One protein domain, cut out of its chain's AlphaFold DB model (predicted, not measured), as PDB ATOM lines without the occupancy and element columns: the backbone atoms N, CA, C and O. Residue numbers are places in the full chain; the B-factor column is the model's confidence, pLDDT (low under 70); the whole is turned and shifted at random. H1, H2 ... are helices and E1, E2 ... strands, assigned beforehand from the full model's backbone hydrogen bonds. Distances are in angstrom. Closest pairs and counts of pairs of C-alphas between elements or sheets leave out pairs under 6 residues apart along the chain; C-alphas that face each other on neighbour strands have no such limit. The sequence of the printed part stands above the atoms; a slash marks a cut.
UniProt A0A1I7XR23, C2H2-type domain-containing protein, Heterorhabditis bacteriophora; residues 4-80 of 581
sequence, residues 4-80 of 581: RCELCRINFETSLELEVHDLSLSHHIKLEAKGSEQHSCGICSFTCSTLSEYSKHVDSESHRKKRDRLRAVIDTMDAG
ATOM      1  N   ARG A   4     -46.240  23.171   0.307       96.94
ATOM      2  CA  ARG A   4     -45.716  23.032   1.677       96.94
ATOM      3  C   ARG A   4     -44.880  24.234   2.076       96.94
ATOM      4  O   ARG A   4     -43.888  24.533   1.425       96.94
ATOM      5  N   CYS A   5     -45.226  24.858   3.199       97.50
ATOM      6  CA  CYS A   5     -44.385  25.893   3.791       97.50
ATOM      7  C   CYS A   5     -43.197  25.243   4.514       97.50
ATOM      8  O   CYS A   5     -43.383  24.532   5.504       97.50
ATOM      9  N   GLU A   6     -41.966  25.493   4.068       96.38
ATOM     10  CA  GLU A   6     -40.763  24.905   4.679       96.38
ATOM     11  C   GLU A   6     -40.474  25.440   6.091       96.38
ATOM     12  O   GLU A   6     -39.912  24.733   6.934       96.38
ATOM     13  N   LEU A   7     -40.878  26.684   6.377       96.19
ATOM     14  CA  LEU A   7     -40.651  27.320   7.677       96.19
ATOM     15  C   LEU A   7     -41.618  26.781   8.735       96.19
ATOM     16  O   LEU A   7     -41.199  26.434   9.838       96.19
ATOM     17  N   CYS A   8     -42.898  26.650   8.383       97.25
ATOM     18  CA  CYS A   8     -43.935  26.148   9.283       97.25
ATOM     19  C   CYS A   8     -44.116  24.623   9.247       97.25
ATOM     20  O   CYS A   8     -44.743  24.083  10.156       97.25
ATOM     21  N   ARG A   9     -43.585  23.942   8.221       96.75
ATOM     22  CA  ARG A   9     -43.744  22.505   7.903       96.75
ATOM     23  C   ARG A   9     -45.179  22.041   7.595       96.75
ATOM     24  O   ARG A   9     -45.378  20.837   7.410       96.75
ATOM     25  N   ILE A  10     -46.127  22.978   7.494       97.06
ATOM     26  CA  ILE A  10     -47.551  22.767   7.177       97.06
ATOM     27  C   ILE A  10     -47.723  22.492   5.675       97.06
ATOM     28  O   ILE A  10     -47.071  23.136   4.849       97.06
ATOM     29  N   ASN A  11     -48.607  21.548   5.347       96.94
ATOM     30  CA  ASN A  11     -49.052  21.252   3.985       96.94
ATOM     31  C   ASN A  11     -50.392  21.957   3.711       96.94
ATOM     32  O   ASN A  11     -51.233  22.020   4.605       96.94
ATOM     33  N   PHE A  12     -50.590  22.403   2.476       95.88
ATOM     34  CA  PHE A  12     -51.784  23.071   1.962       95.88
ATOM     35  C   PHE A  12     -52.265  22.359   0.694       95.88
ATOM     36  O   PHE A  12     -51.453  21.811  -0.066       95.88
ATOM     37  N   GLU A  13     -53.576  22.350   0.462       93.69
ATOM     38  CA  GLU A  13     -54.177  21.668  -0.688       93.69
ATOM     39  C   GLU A  13     -54.012  22.507  -1.963       93.69
ATOM     40  O   GLU A  13     -53.722  21.970  -3.037       93.69
ATOM     41  N   THR A  14     -54.077  23.833  -1.828       91.38
ATOM     42  CA  THR A  14     -53.867  24.808  -2.906       91.38
ATOM     43  C   THR A  14     -52.614  25.667  -2.686       91.38
ATOM     44  O   THR A  14     -52.091  25.796  -1.578       91.38
ATOM     45  N   SER A  15     -52.114  26.299  -3.752       93.06
ATOM     46  CA  SER A  15     -51.064  27.326  -3.641       93.06
ATOM     47  C   SER A  15     -51.585  28.640  -3.047       93.06
ATOM     48  O   SER A  15     -50.827  29.368  -2.417       93.06
ATOM     49  N   LEU A  16     -52.881  28.931  -3.206       91.81
ATOM     50  CA  LEU A  16     -53.511  30.163  -2.724       91.81
ATOM     51  C   LEU A  16     -53.659  30.170  -1.190       91.81
ATOM     52  O   LEU A  16     -53.507  31.208  -0.549       91.81
ATOM     53  N   GLU A  17     -53.874  28.999  -0.585       94.00
ATOM     54  CA  GLU A  17     -53.741  28.806   0.863       94.00
ATOM     55  C   GLU A  17     -52.308  29.043   1.355       94.00
ATOM     56  O   GLU A  17     -52.135  29.682   2.393       94.00
ATOM     57  N   LEU A  18     -51.288  28.564   0.625       95.56
ATOM     58  CA  LEU A  18     -49.884  28.805   0.976       95.56
ATOM     59  C   LEU A  18     -49.562  30.306   0.925       95.56
ATOM     60  O   LEU A  18     -48.992  30.822   1.880       95.56
ATOM     61  N   GLU A  19     -50.006  31.032  -0.106       94.12
ATOM     62  CA  GLU A  19     -49.879  32.497  -0.151       94.12
ATOM     63  C   GLU A  19     -50.523  33.153   1.084       94.12
ATOM     64  O   GLU A  19     -49.878  33.929   1.791       94.12
ATOM     65  N   VAL A  20     -51.778  32.810   1.407       94.69
ATOM     66  CA  VAL A  20     -52.490  33.345   2.587       94.69
ATOM     67  C   VAL A  20     -51.835  32.928   3.915       94.69
ATOM     68  O   VAL A  20     -51.945  33.663   4.903       94.69
ATOM     69  N   HIS A  21     -51.133  31.794   3.952       96.12
ATOM     70  CA  HIS A  21     -50.338  31.361   5.095       96.12
ATOM     71  C   HIS A  21     -49.036  32.152   5.239       96.12
ATOM     72  O   HIS A  21     -48.743  32.616   6.342       96.12
ATOM     73  N   ASP A  22     -48.268  32.327   4.168       95.56
ATOM     74  CA  ASP A  22     -46.975  33.010   4.219       95.56
ATOM     75  C   ASP A  22     -47.153  34.489   4.603       95.56
ATOM     76  O   ASP A  22     -46.391  35.034   5.392       95.56
ATOM     77  N   LEU A  23     -48.276  35.093   4.204       94.88
ATOM     78  CA  LEU A  23     -48.709  36.429   4.628       94.88
ATOM     79  C   LEU A  23     -49.117  36.546   6.112       94.88
ATOM     80  O   LEU A  23     -49.386  37.653   6.588       94.88
ATOM     81  N   SER A  24     -49.227  35.438   6.849       95.75
ATOM     82  CA  SER A  24     -49.699  35.447   8.237       95.75
ATOM     83  C   SER A  24     -48.622  35.916   9.221       95.75
ATOM     84  O   SER A  24     -47.446  35.570   9.115       95.75
ATOM     85  N   LEU A  25     -49.028  36.656  10.258       96.44
ATOM     86  CA  LEU A  25     -48.096  37.127  11.289       96.44
ATOM     87  C   LEU A  25     -47.382  35.960  12.006       96.44
ATOM     88  O   LEU A  25     -46.224  36.089  12.379       96.44
ATOM     89  N   SER A  26     -48.033  34.799  12.140       97.06
ATOM     90  CA  SER A  26     -47.440  33.591  12.731       97.06
ATOM     91  C   SER A  26     -46.429  32.878  11.824       97.06
ATOM     92  O   SER A  26     -45.559  32.179  12.346       97.06
ATOM     93  N   HIS A  27     -46.491  33.069  10.500       97.25
ATOM     94  CA  HIS A  27     -45.387  32.724   9.602       97.25
ATOM     95  C   HIS A  27     -44.215  33.690   9.824       97.25
ATOM     96  O   HIS A  27     -43.097  33.247  10.079       97.25
ATOM     97  N   HIS A  28     -44.471  35.003   9.826       96.94
ATOM     98  CA  HIS A  28     -43.417  36.012   9.983       96.94
ATOM     99  C   HIS A  28     -42.690  35.945  11.338       96.94
ATOM    100  O   HIS A  28     -41.471  36.059  11.361       96.94
ATOM    101  N   ILE A  29     -43.385  35.632  12.439       97.38
ATOM    102  CA  ILE A  29     -42.763  35.339  13.749       97.38
ATOM    103  C   ILE A  29     -41.753  34.180  13.646       97.38
ATOM    104  O   ILE A  29     -40.668  34.241  14.219       97.38
ATOM    105  N   LYS A  30     -42.076  33.114  12.900       97.56
ATOM    106  CA  LYS A  30     -41.177  31.959  12.703       97.56
ATOM    107  C   LYS A  30     -40.030  32.243  11.730       97.56
ATOM    108  O   LYS A  30     -39.020  31.542  11.768       97.56
ATOM    109  N   LEU A  31     -40.197  33.231  10.858       96.75
ATOM    110  CA  LEU A  31     -39.190  33.715   9.918       96.75
ATOM    111  C   LEU A  31     -38.192  34.657  10.627       96.75
ATOM    112  O   LEU A  31     -36.985  34.478  10.470       96.75
ATOM    113  N   GLU A  32     -38.665  35.543  11.510       96.56
ATOM    114  CA  GLU A  32     -37.829  36.334  12.433       96.56
ATOM    115  C   GLU A  32     -37.053  35.415  13.398       96.56
ATOM    116  O   GLU A  32     -35.833  35.512  13.501       96.56
ATOM    117  N   ALA A  33     -37.715  34.416  14.001       96.81
ATOM    118  CA  ALA A  33     -37.078  33.422  14.876       96.81
ATOM    119  C   ALA A  33     -36.051  32.500  14.175       96.81
ATOM    120  O   ALA A  33     -35.349  31.741  14.844       96.81
ATOM    121  N   LYS A  34     -35.952  32.552  12.839       96.88
ATOM    122  CA  LYS A  34     -34.896  31.903  12.042       96.88
ATOM    123  C   LYS A  34     -33.737  32.844  11.673       96.88
ATOM    124  O   LYS A  34     -32.824  32.403  10.983       96.88
ATOM    125  N   GLY A  35     -33.764  34.103  12.112       95.81
ATOM    126  CA  GLY A  35     -32.745  35.105  11.787       95.81
ATOM    127  C   GLY A  35     -32.921  35.754  10.411       95.81
ATOM    128  O   GLY A  35     -31.936  36.165   9.807       95.81
ATOM    129  N   SER A  36     -34.145  35.826   9.879       93.38
ATOM    130  CA  SER A  36     -34.405  36.564   8.638       93.38
ATOM    131  C   SER A  36     -34.615  38.055   8.922       93.38
ATOM    132  O   SER A  36     -35.595  38.437   9.559       93.38
ATOM    133  N   GLU A  37     -33.702  38.889   8.423       92.69
ATOM    134  CA  GLU A  37     -33.650  40.345   8.654       92.69
ATOM    135  C   GLU A  37     -34.698  41.160   7.867       92.69
ATOM    136  O   GLU A  37     -34.757  42.383   7.991       92.69
ATOM    137  N   GLN A  38     -35.509  40.517   7.019       96.81
ATOM    138  CA  GLN A  38     -36.477  41.208   6.168       96.81
ATOM    139  C   GLN A  38     -37.807  40.458   6.073       96.81
ATOM    140  O   GLN A  38     -37.873  39.234   5.986       96.81
ATOM    141  N   HIS A  39     -38.895  41.220   6.046       97.25
ATOM    142  CA  HIS A  39     -40.255  40.739   5.859       97.25
ATOM    143  C   HIS A  39     -40.854  41.360   4.600       97.25
ATOM    144  O   HIS A  39     -40.766  42.572   4.409       97.25
ATOM    145  N   SER A  40     -41.495  40.549   3.758       97.12
ATOM    146  CA  SER A  40     -42.137  40.993   2.518       97.12
ATOM    147  C   SER A  40     -43.595  40.526   2.435       97.12
ATOM    148  O   SER A  40     -43.907  39.353   2.599       97.12
ATOM    149  N   CYS A  41     -44.516  41.455   2.166       97.31
ATOM    150  CA  CYS A  41     -45.930  41.156   1.925       97.31
ATOM    151  C   CYS A  41     -46.198  41.080   0.416       97.31
ATOM    152  O   CYS A  41     -46.296  42.118  -0.248       97.31
ATOM    153  N   GLY A  42     -46.391  39.868  -0.115       94.50
ATOM    154  CA  GLY A  42     -46.648  39.637  -1.544       94.50
ATOM    155  C   GLY A  42     -47.851  40.408  -2.111       94.50
ATOM    156  O   GLY A  42     -47.766  40.950  -3.208       94.50
ATOM    157  N   ILE A  43     -48.945  40.567  -1.350       94.50
ATOM    158  CA  ILE A  43     -50.144  41.287  -1.833       94.50
ATOM    159  C   ILE A  43     -49.918  42.808  -1.997       94.50
ATOM    160  O   ILE A  43     -50.686  43.514  -2.668       94.50
ATOM    161  N   CYS A  44     -48.935  43.367  -1.294       96.38
ATOM    162  CA  CYS A  44     -48.722  44.811  -1.211       96.38
ATOM    163  C   CYS A  44     -47.365  45.268  -1.737       96.38
ATOM    164  O   CYS A  44     -47.155  46.477  -1.783       96.38
ATOM    165  N   SER A  45     -46.473  44.339  -2.091       95.94
ATOM    166  CA  SER A  45     -45.055  44.606  -2.360       95.94
ATOM    167  C   SER A  45     -44.386  45.426  -1.245       95.94
ATOM    168  O   SER A  45     -43.463  46.195  -1.496       95.94
ATOM    169  N   PHE A  46     -44.884  45.295  -0.010       97.31
ATOM    170  CA  PHE A  46     -44.395  46.041   1.144       97.31
ATOM    171  C   PHE A  46     -43.276  45.254   1.815       97.31
ATOM    172  O   PHE A  46     -43.503  44.117   2.235       97.31
ATOM    173  N   THR A  47     -42.098  45.861   1.914       97.88
ATOM    174  CA  THR A  47     -40.927  45.316   2.601       97.88
ATOM    175  C   THR A  47     -40.609  46.131   3.851       97.88
ATOM    176  O   THR A  47     -40.703  47.357   3.845       97.88
ATOM    177  N   CYS A  48     -40.224  45.454   4.930       97.56
ATOM    178  CA  CYS A  48     -39.764  46.075   6.174       97.56
ATOM    179  C   CYS A  48     -38.722  45.190   6.874       97.56
ATOM    180  O   CYS A  48     -38.620  44.000   6.575       97.56
ATOM    181  N   SER A  49     -37.937  45.767   7.785       97.19
ATOM    182  CA  SER A  49     -36.845  45.074   8.495       97.19
ATOM    183  C   SER A  49     -37.220  44.596   9.902       97.19
ATOM    184  O   SER A  49     -36.406  43.977  10.578       97.19
ATOM    185  N   THR A  50     -38.438  44.889  10.372       97.31
ATOM    186  CA  THR A  50     -38.891  44.503  11.718       97.31
ATOM    187  C   THR A  50     -40.294  43.904  11.708       97.31
ATOM    188  O   THR A  50     -41.189  44.379  10.993       97.31
ATOM    189  N   LEU A  51     -40.537  42.906  12.565       97.38
ATOM    190  CA  LEU A  51     -41.868  42.319  12.742       97.38
ATOM    191  C   LEU A  51     -42.893  43.348  13.249       97.38
ATOM    192  O   LEU A  51     -44.072  43.273  12.905       97.38
ATOM    193  N   SER A  52     -42.453  44.358  14.011       97.62
ATOM    194  CA  SER A  52     -43.308  45.459  14.480       97.62
ATOM    195  C   SER A  52     -43.925  46.254  13.323       97.62
ATOM    196  O   SER A  52     -45.112  46.587  13.355       97.62
ATOM    197  N   GLU A  53     -43.144  46.548  12.282       98.00
ATOM    198  CA  GLU A  53     -43.639  47.199  11.065       98.00
ATOM    199  C   GLU A  53     -44.516  46.258  10.240       98.00
ATOM    200  O   GLU A  53     -45.567  46.679   9.750       98.00
ATOM    201  N   TYR A  54     -44.157  44.973  10.165       97.88
ATOM    202  CA  TYR A  54     -44.968  43.983   9.459       97.88
ATOM    203  C   TYR A  54     -46.350  43.797  10.099       97.88
ATOM    204  O   TYR A  54     -47.362  43.776   9.401       97.88
ATOM    205  N   SER A  55     -46.431  43.758  11.433       97.81
ATOM    206  CA  SER A  55     -47.704  43.685  12.159       97.81
ATOM    207  C   SER A  55     -48.583  44.907  11.873       97.81
ATOM    208  O   SER A  55     -49.757  44.750  11.538       97.81
ATOM    209  N   LYS A  56     -48.015  46.123  11.918       98.19
ATOM    210  CA  LYS A  56     -48.723  47.367  11.554       98.19
ATOM    211  C   LYS A  56     -49.205  47.341  10.099       98.19
ATOM    212  O   LYS A  56     -50.297  47.824   9.807       98.19
ATOM    213  N   HIS A  57     -48.422  46.756   9.190       97.69
ATOM    214  CA  HIS A  57     -48.820  46.571   7.798       97.69
ATOM    215  C   HIS A  57     -50.001  45.599   7.655       97.69
ATOM    216  O   HIS A  57     -50.986  45.946   7.004       97.69
ATOM    217  N   VAL A  58     -49.936  44.412   8.265       97.19
ATOM    218  CA  VAL A  58     -50.984  43.376   8.167       97.19
ATOM    219  C   VAL A  58     -52.320  43.848   8.756       97.19
ATOM    220  O   VAL A  58     -53.383  43.511   8.227       97.19
ATOM    221  N   ASP A  59     -52.284  44.672   9.807       97.19
ATOM    222  CA  ASP A  59     -53.487  45.261  10.401       97.19
ATOM    223  C   ASP A  59     -54.040  46.488   9.663       97.19
ATOM    224  O   ASP A  59     -55.193  46.864   9.903       97.19
ATOM    225  N   SER A  60     -53.288  47.078   8.728       98.00
ATOM    226  CA  SER A  60     -53.768  48.206   7.924       98.00
ATOM    227  C   SER A  60     -55.033  47.849   7.130       98.00
ATOM    228  O   SER A  60     -55.167  46.748   6.588       98.00
ATOM    229  N   GLU A  61     -55.976  48.793   7.014       97.56
ATOM    230  CA  GLU A  61     -57.239  48.551   6.300       97.56
ATOM    231  C   GLU A  61     -56.995  48.167   4.830       97.56
ATOM    232  O   GLU A  61     -57.689  47.310   4.283       97.56
ATOM    233  N   SER A  62     -55.968  48.744   4.196       96.56
ATOM    234  CA  SER A  62     -55.592  48.446   2.813       96.56
ATOM    235  C   SER A  62     -55.071  47.016   2.641       96.56
ATOM    236  O   SER A  62     -55.509  46.340   1.708       96.56
ATOM    237  N   HIS A  63     -54.214  46.515   3.542       96.38
ATOM    238  CA  HIS A  63     -53.812  45.105   3.551       96.38
ATOM    239  C   HIS A  63     -55.021  44.206   3.818       96.38
ATOM    240  O   HIS A  63     -55.327  43.322   3.015       96.38
ATOM    241  N   ARG A  64     -55.747  44.459   4.916       95.69
ATOM    242  CA  ARG A  64     -56.896  43.661   5.365       95.69
ATOM    243  C   ARG A  64     -57.929  43.492   4.247       95.69
ATOM    244  O   ARG A  64     -58.307  42.371   3.923       95.69
ATOM    245  N   LYS A  65     -58.277  44.580   3.556       96.81
ATOM    246  CA  LYS A  65     -59.215  44.605   2.420       96.81
ATOM    247  C   LYS A  65     -58.736  43.838   1.184       96.81
ATOM    248  O   LYS A  65     -59.579  43.386   0.410       96.81
ATOM    249  N   LYS A  66     -57.426  43.677   0.964       95.06
ATOM    250  CA  LYS A  66     -56.906  42.795  -0.096       95.06
ATOM    251  C   LYS A  66     -56.839  41.331   0.359       95.06
ATOM    252  O   LYS A  66     -57.293  40.456  -0.370       95.06
ATOM    253  N   ARG A  67     -56.345  41.061   1.571       94.25
ATOM    254  CA  ARG A  67     -56.275  39.714   2.165       94.25
ATOM    255  C   ARG A  67     -57.656  39.062   2.261       94.25
ATOM    256  O   ARG A  67     -57.823  37.898   1.917       94.25
ATOM    257  N   ASP A  68     -58.661  39.825   2.677       94.56
ATOM    258  CA  ASP A  68     -60.028  39.325   2.822       94.56
ATOM    259  C   ASP A  68     -60.722  39.130   1.452       94.56
ATOM    260  O   ASP A  68     -61.644  38.326   1.348       94.56
ATOM    261  N   ARG A  69     -60.231  39.768   0.371       93.19
ATOM    262  CA  ARG A  69     -60.608  39.412  -1.014       93.19
ATOM    263  C   ARG A  69     -59.991  38.087  -1.456       93.19
ATOM    264  O   ARG A  69     -60.697  37.300  -2.067       93.19
ATOM    265  N   LEU A  70     -58.717  37.832  -1.149       91.12
ATOM    266  CA  LEU A  70     -58.064  36.553  -1.474       91.12
ATOM    267  C   LEU A  70     -58.741  35.383  -0.751       91.12
ATOM    268  O   LEU A  70     -59.023  34.367  -1.374       91.12
ATOM    269  N   ARG A  71     -59.113  35.565   0.524       92.50
ATOM    270  CA  ARG A  71     -59.941  34.594   1.260       92.50
ATOM    271  C   ARG A  71     -61.288  34.351   0.585       92.50
ATOM    272  O   ARG A  71     -61.627  33.203   0.352       92.50
ATOM    273  N   ALA A  72     -61.990  35.406   0.167       92.06
ATOM    274  CA  ALA A  72     -63.241  35.254  -0.574       92.06
ATOM    275  C   ALA A  72     -63.076  34.531  -1.931       92.06
ATOM    276  O   ALA A  72     -64.040  33.947  -2.413       92.06
ATOM    277  N   VAL A  73     -61.884  34.547  -2.549       89.69
ATOM    278  CA  VAL A  73     -61.586  33.719  -3.732       89.69
ATOM    279  C   VAL A  73     -61.439  32.248  -3.339       89.69
ATOM    280  O   VAL A  73     -62.101  31.420  -3.963       89.69
ATOM    281  N   ILE A  74     -60.671  31.930  -2.286       90.31
ATOM    282  CA  ILE A  74     -60.564  30.563  -1.732       90.31
ATOM    283  C   ILE A  74     -61.964  30.025  -1.387       90.31
ATOM    284  O   ILE A  74     -62.370  29.002  -1.929       90.31
ATOM    285  N   ASP A  75     -62.763  30.787  -0.628       90.38
ATOM    286  CA  ASP A  75     -64.137  30.426  -0.247       90.38
ATOM    287  C   ASP A  75     -65.026  30.078  -1.470       90.38
ATOM    288  O   ASP A  75     -65.923  29.239  -1.373       90.38
ATOM    289  N   THR A  76     -64.802  30.711  -2.635       90.50
ATOM    290  CA  THR A  76     -65.527  30.398  -3.888       90.50
ATOM    291  C   THR A  76     -64.942  29.235  -4.689       90.50
ATOM    292  O   THR A  76     -65.680  28.592  -5.437       90.50
ATOM    293  N   MET A  77     -63.648  28.938  -4.533       86.94
ATOM    294  CA  MET A  77     -63.014  27.744  -5.102       86.94
ATOM    295  C   MET A  77     -63.511  26.491  -4.374       86.94
ATOM    296  O   MET A  77     -63.993  25.560  -5.019       86.94
ATOM    297  N   ASP A  78     -63.511  26.519  -3.042       88.00
ATOM    298  CA  ASP A  78     -63.933  25.404  -2.183       88.00
ATOM    299  C   ASP A  78     -65.441  25.115  -2.299       88.00
ATOM    300  O   ASP A  78     -65.889  23.976  -2.155       88.00
ATOM    301  N   ALA A  79     -66.242  26.131  -2.640       90.00
ATOM    302  CA  ALA A  79     -67.658  25.976  -2.976       90.00
ATOM    303  C   ALA A  79     -67.911  25.206  -4.294       90.00
ATOM    304  O   ALA A  79     -69.063  24.910  -4.618       90.00
ATOM    305  N   GLY A  80     -66.868  24.904  -5.078       86.00
ATOM    306  CA  GLY A  80     -66.970  24.231  -6.376       86.00
ATOM    307  C   GLY A  80     -67.499  25.118  -7.511       86.00
ATOM    308  O   GLY A  80     -67.758  24.624  -8.613       86.00
TER     309      GLY A  80
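What this domain is: This is residues 4 to 80 of the 581 residues of the protein "C2H2-type domain-containing protein" of Heterorhabditis bacteriophora (UniProt A0A1I7XR23). A flat, mostly helical body is made of two chain segments partly side by side: H1 and H2 follow each other in one, H3 and H4 in the other. H2 packs beside H3, H1 packs beside residues 67 to 74 of H4, and H3 and H4 meet near their ends at a corner, while the small hairpin of E1 and E2 sits beside H3 and residues 4 to 14 run along the side of H1 and H2 away from H3. The printed part has 77 residues with four named helices and two named strands, in the order H1, H2, E1, E2, H3, H4; the sheet, E1 - E2, is antiparallel. The whole is compact, with a radius of gyration of the C-alphas of 12.9 A and spans of 40 by 29 by 16 A.

Where its parts are: The printed part begins at Arg 4, and residues 4 to 14 hold no named element. H1 is residues 15 to 22, with C-alpha 15 at (-51.064, 27.326, -3.641), 10.5 A long. H2 is residues 25 to 32, 10.4 A. Strand E1 is residues 39 to 41, with C-alpha 39 at (-40.255, 40.739, 5.859), and strand E2 is residues 46 to 48. H3 is residues 51 to 59, 12.2 A. H4, the longest helix, is residues 61 to 78, 25.5 A, ending with C-alpha 78 at (-63.933, 25.404, -2.183).

How they stand to each other: H1 and H2 are close but not clearly touching; their closest C-alphas, of His 21 and His 27, are 6.8 A apart, at a steep tilt of 67 degrees, only just short of about perpendicular. H2 and H3 touch, opposite ways at a shallow tilt of 20 degrees, with the C-alphas of Leu 25 and Ser 55 closest at 6.6 A. E1 and E2 form an antiparallel hairpin, with N 39 and O 48 at 2.8 A and N 41 and O 46 at 2.8 A, within hydrogen-bond range. The closest C-alphas of E1 and H3 are those of His 39 and Tyr 54, 6.8 A apart. H3 and H4 are close but not clearly touching, at a steep tilt of 67 degrees, with the C-alphas of Val 58 and Arg 64 closest at 6.5 A. H4 touches H1 with residues 67 to 74 alone; the closest C-alphas, of Leu 16 and Ile 74, are 7.1 A apart, and the two run opposite ways at a shallow tilt of 34.7 degrees, only just short of steep. H2 and H4 are apart. In H1 and H3 every O i to N i+4 pair is within hydrogen-bond range; in H2 it is 3 of 4 and in H4 13 of 14.

The domain as a whole: The two C-alphas farthest apart, of Gly 35 and Gly 80, are 40.2 A apart. The printed part has no cut and no long link; the link from H2 to E1, 6 residues, is short, and the other links between named elements are tight. The mean pLDDT of the printed part is 95.3, and no printed residue is under 70.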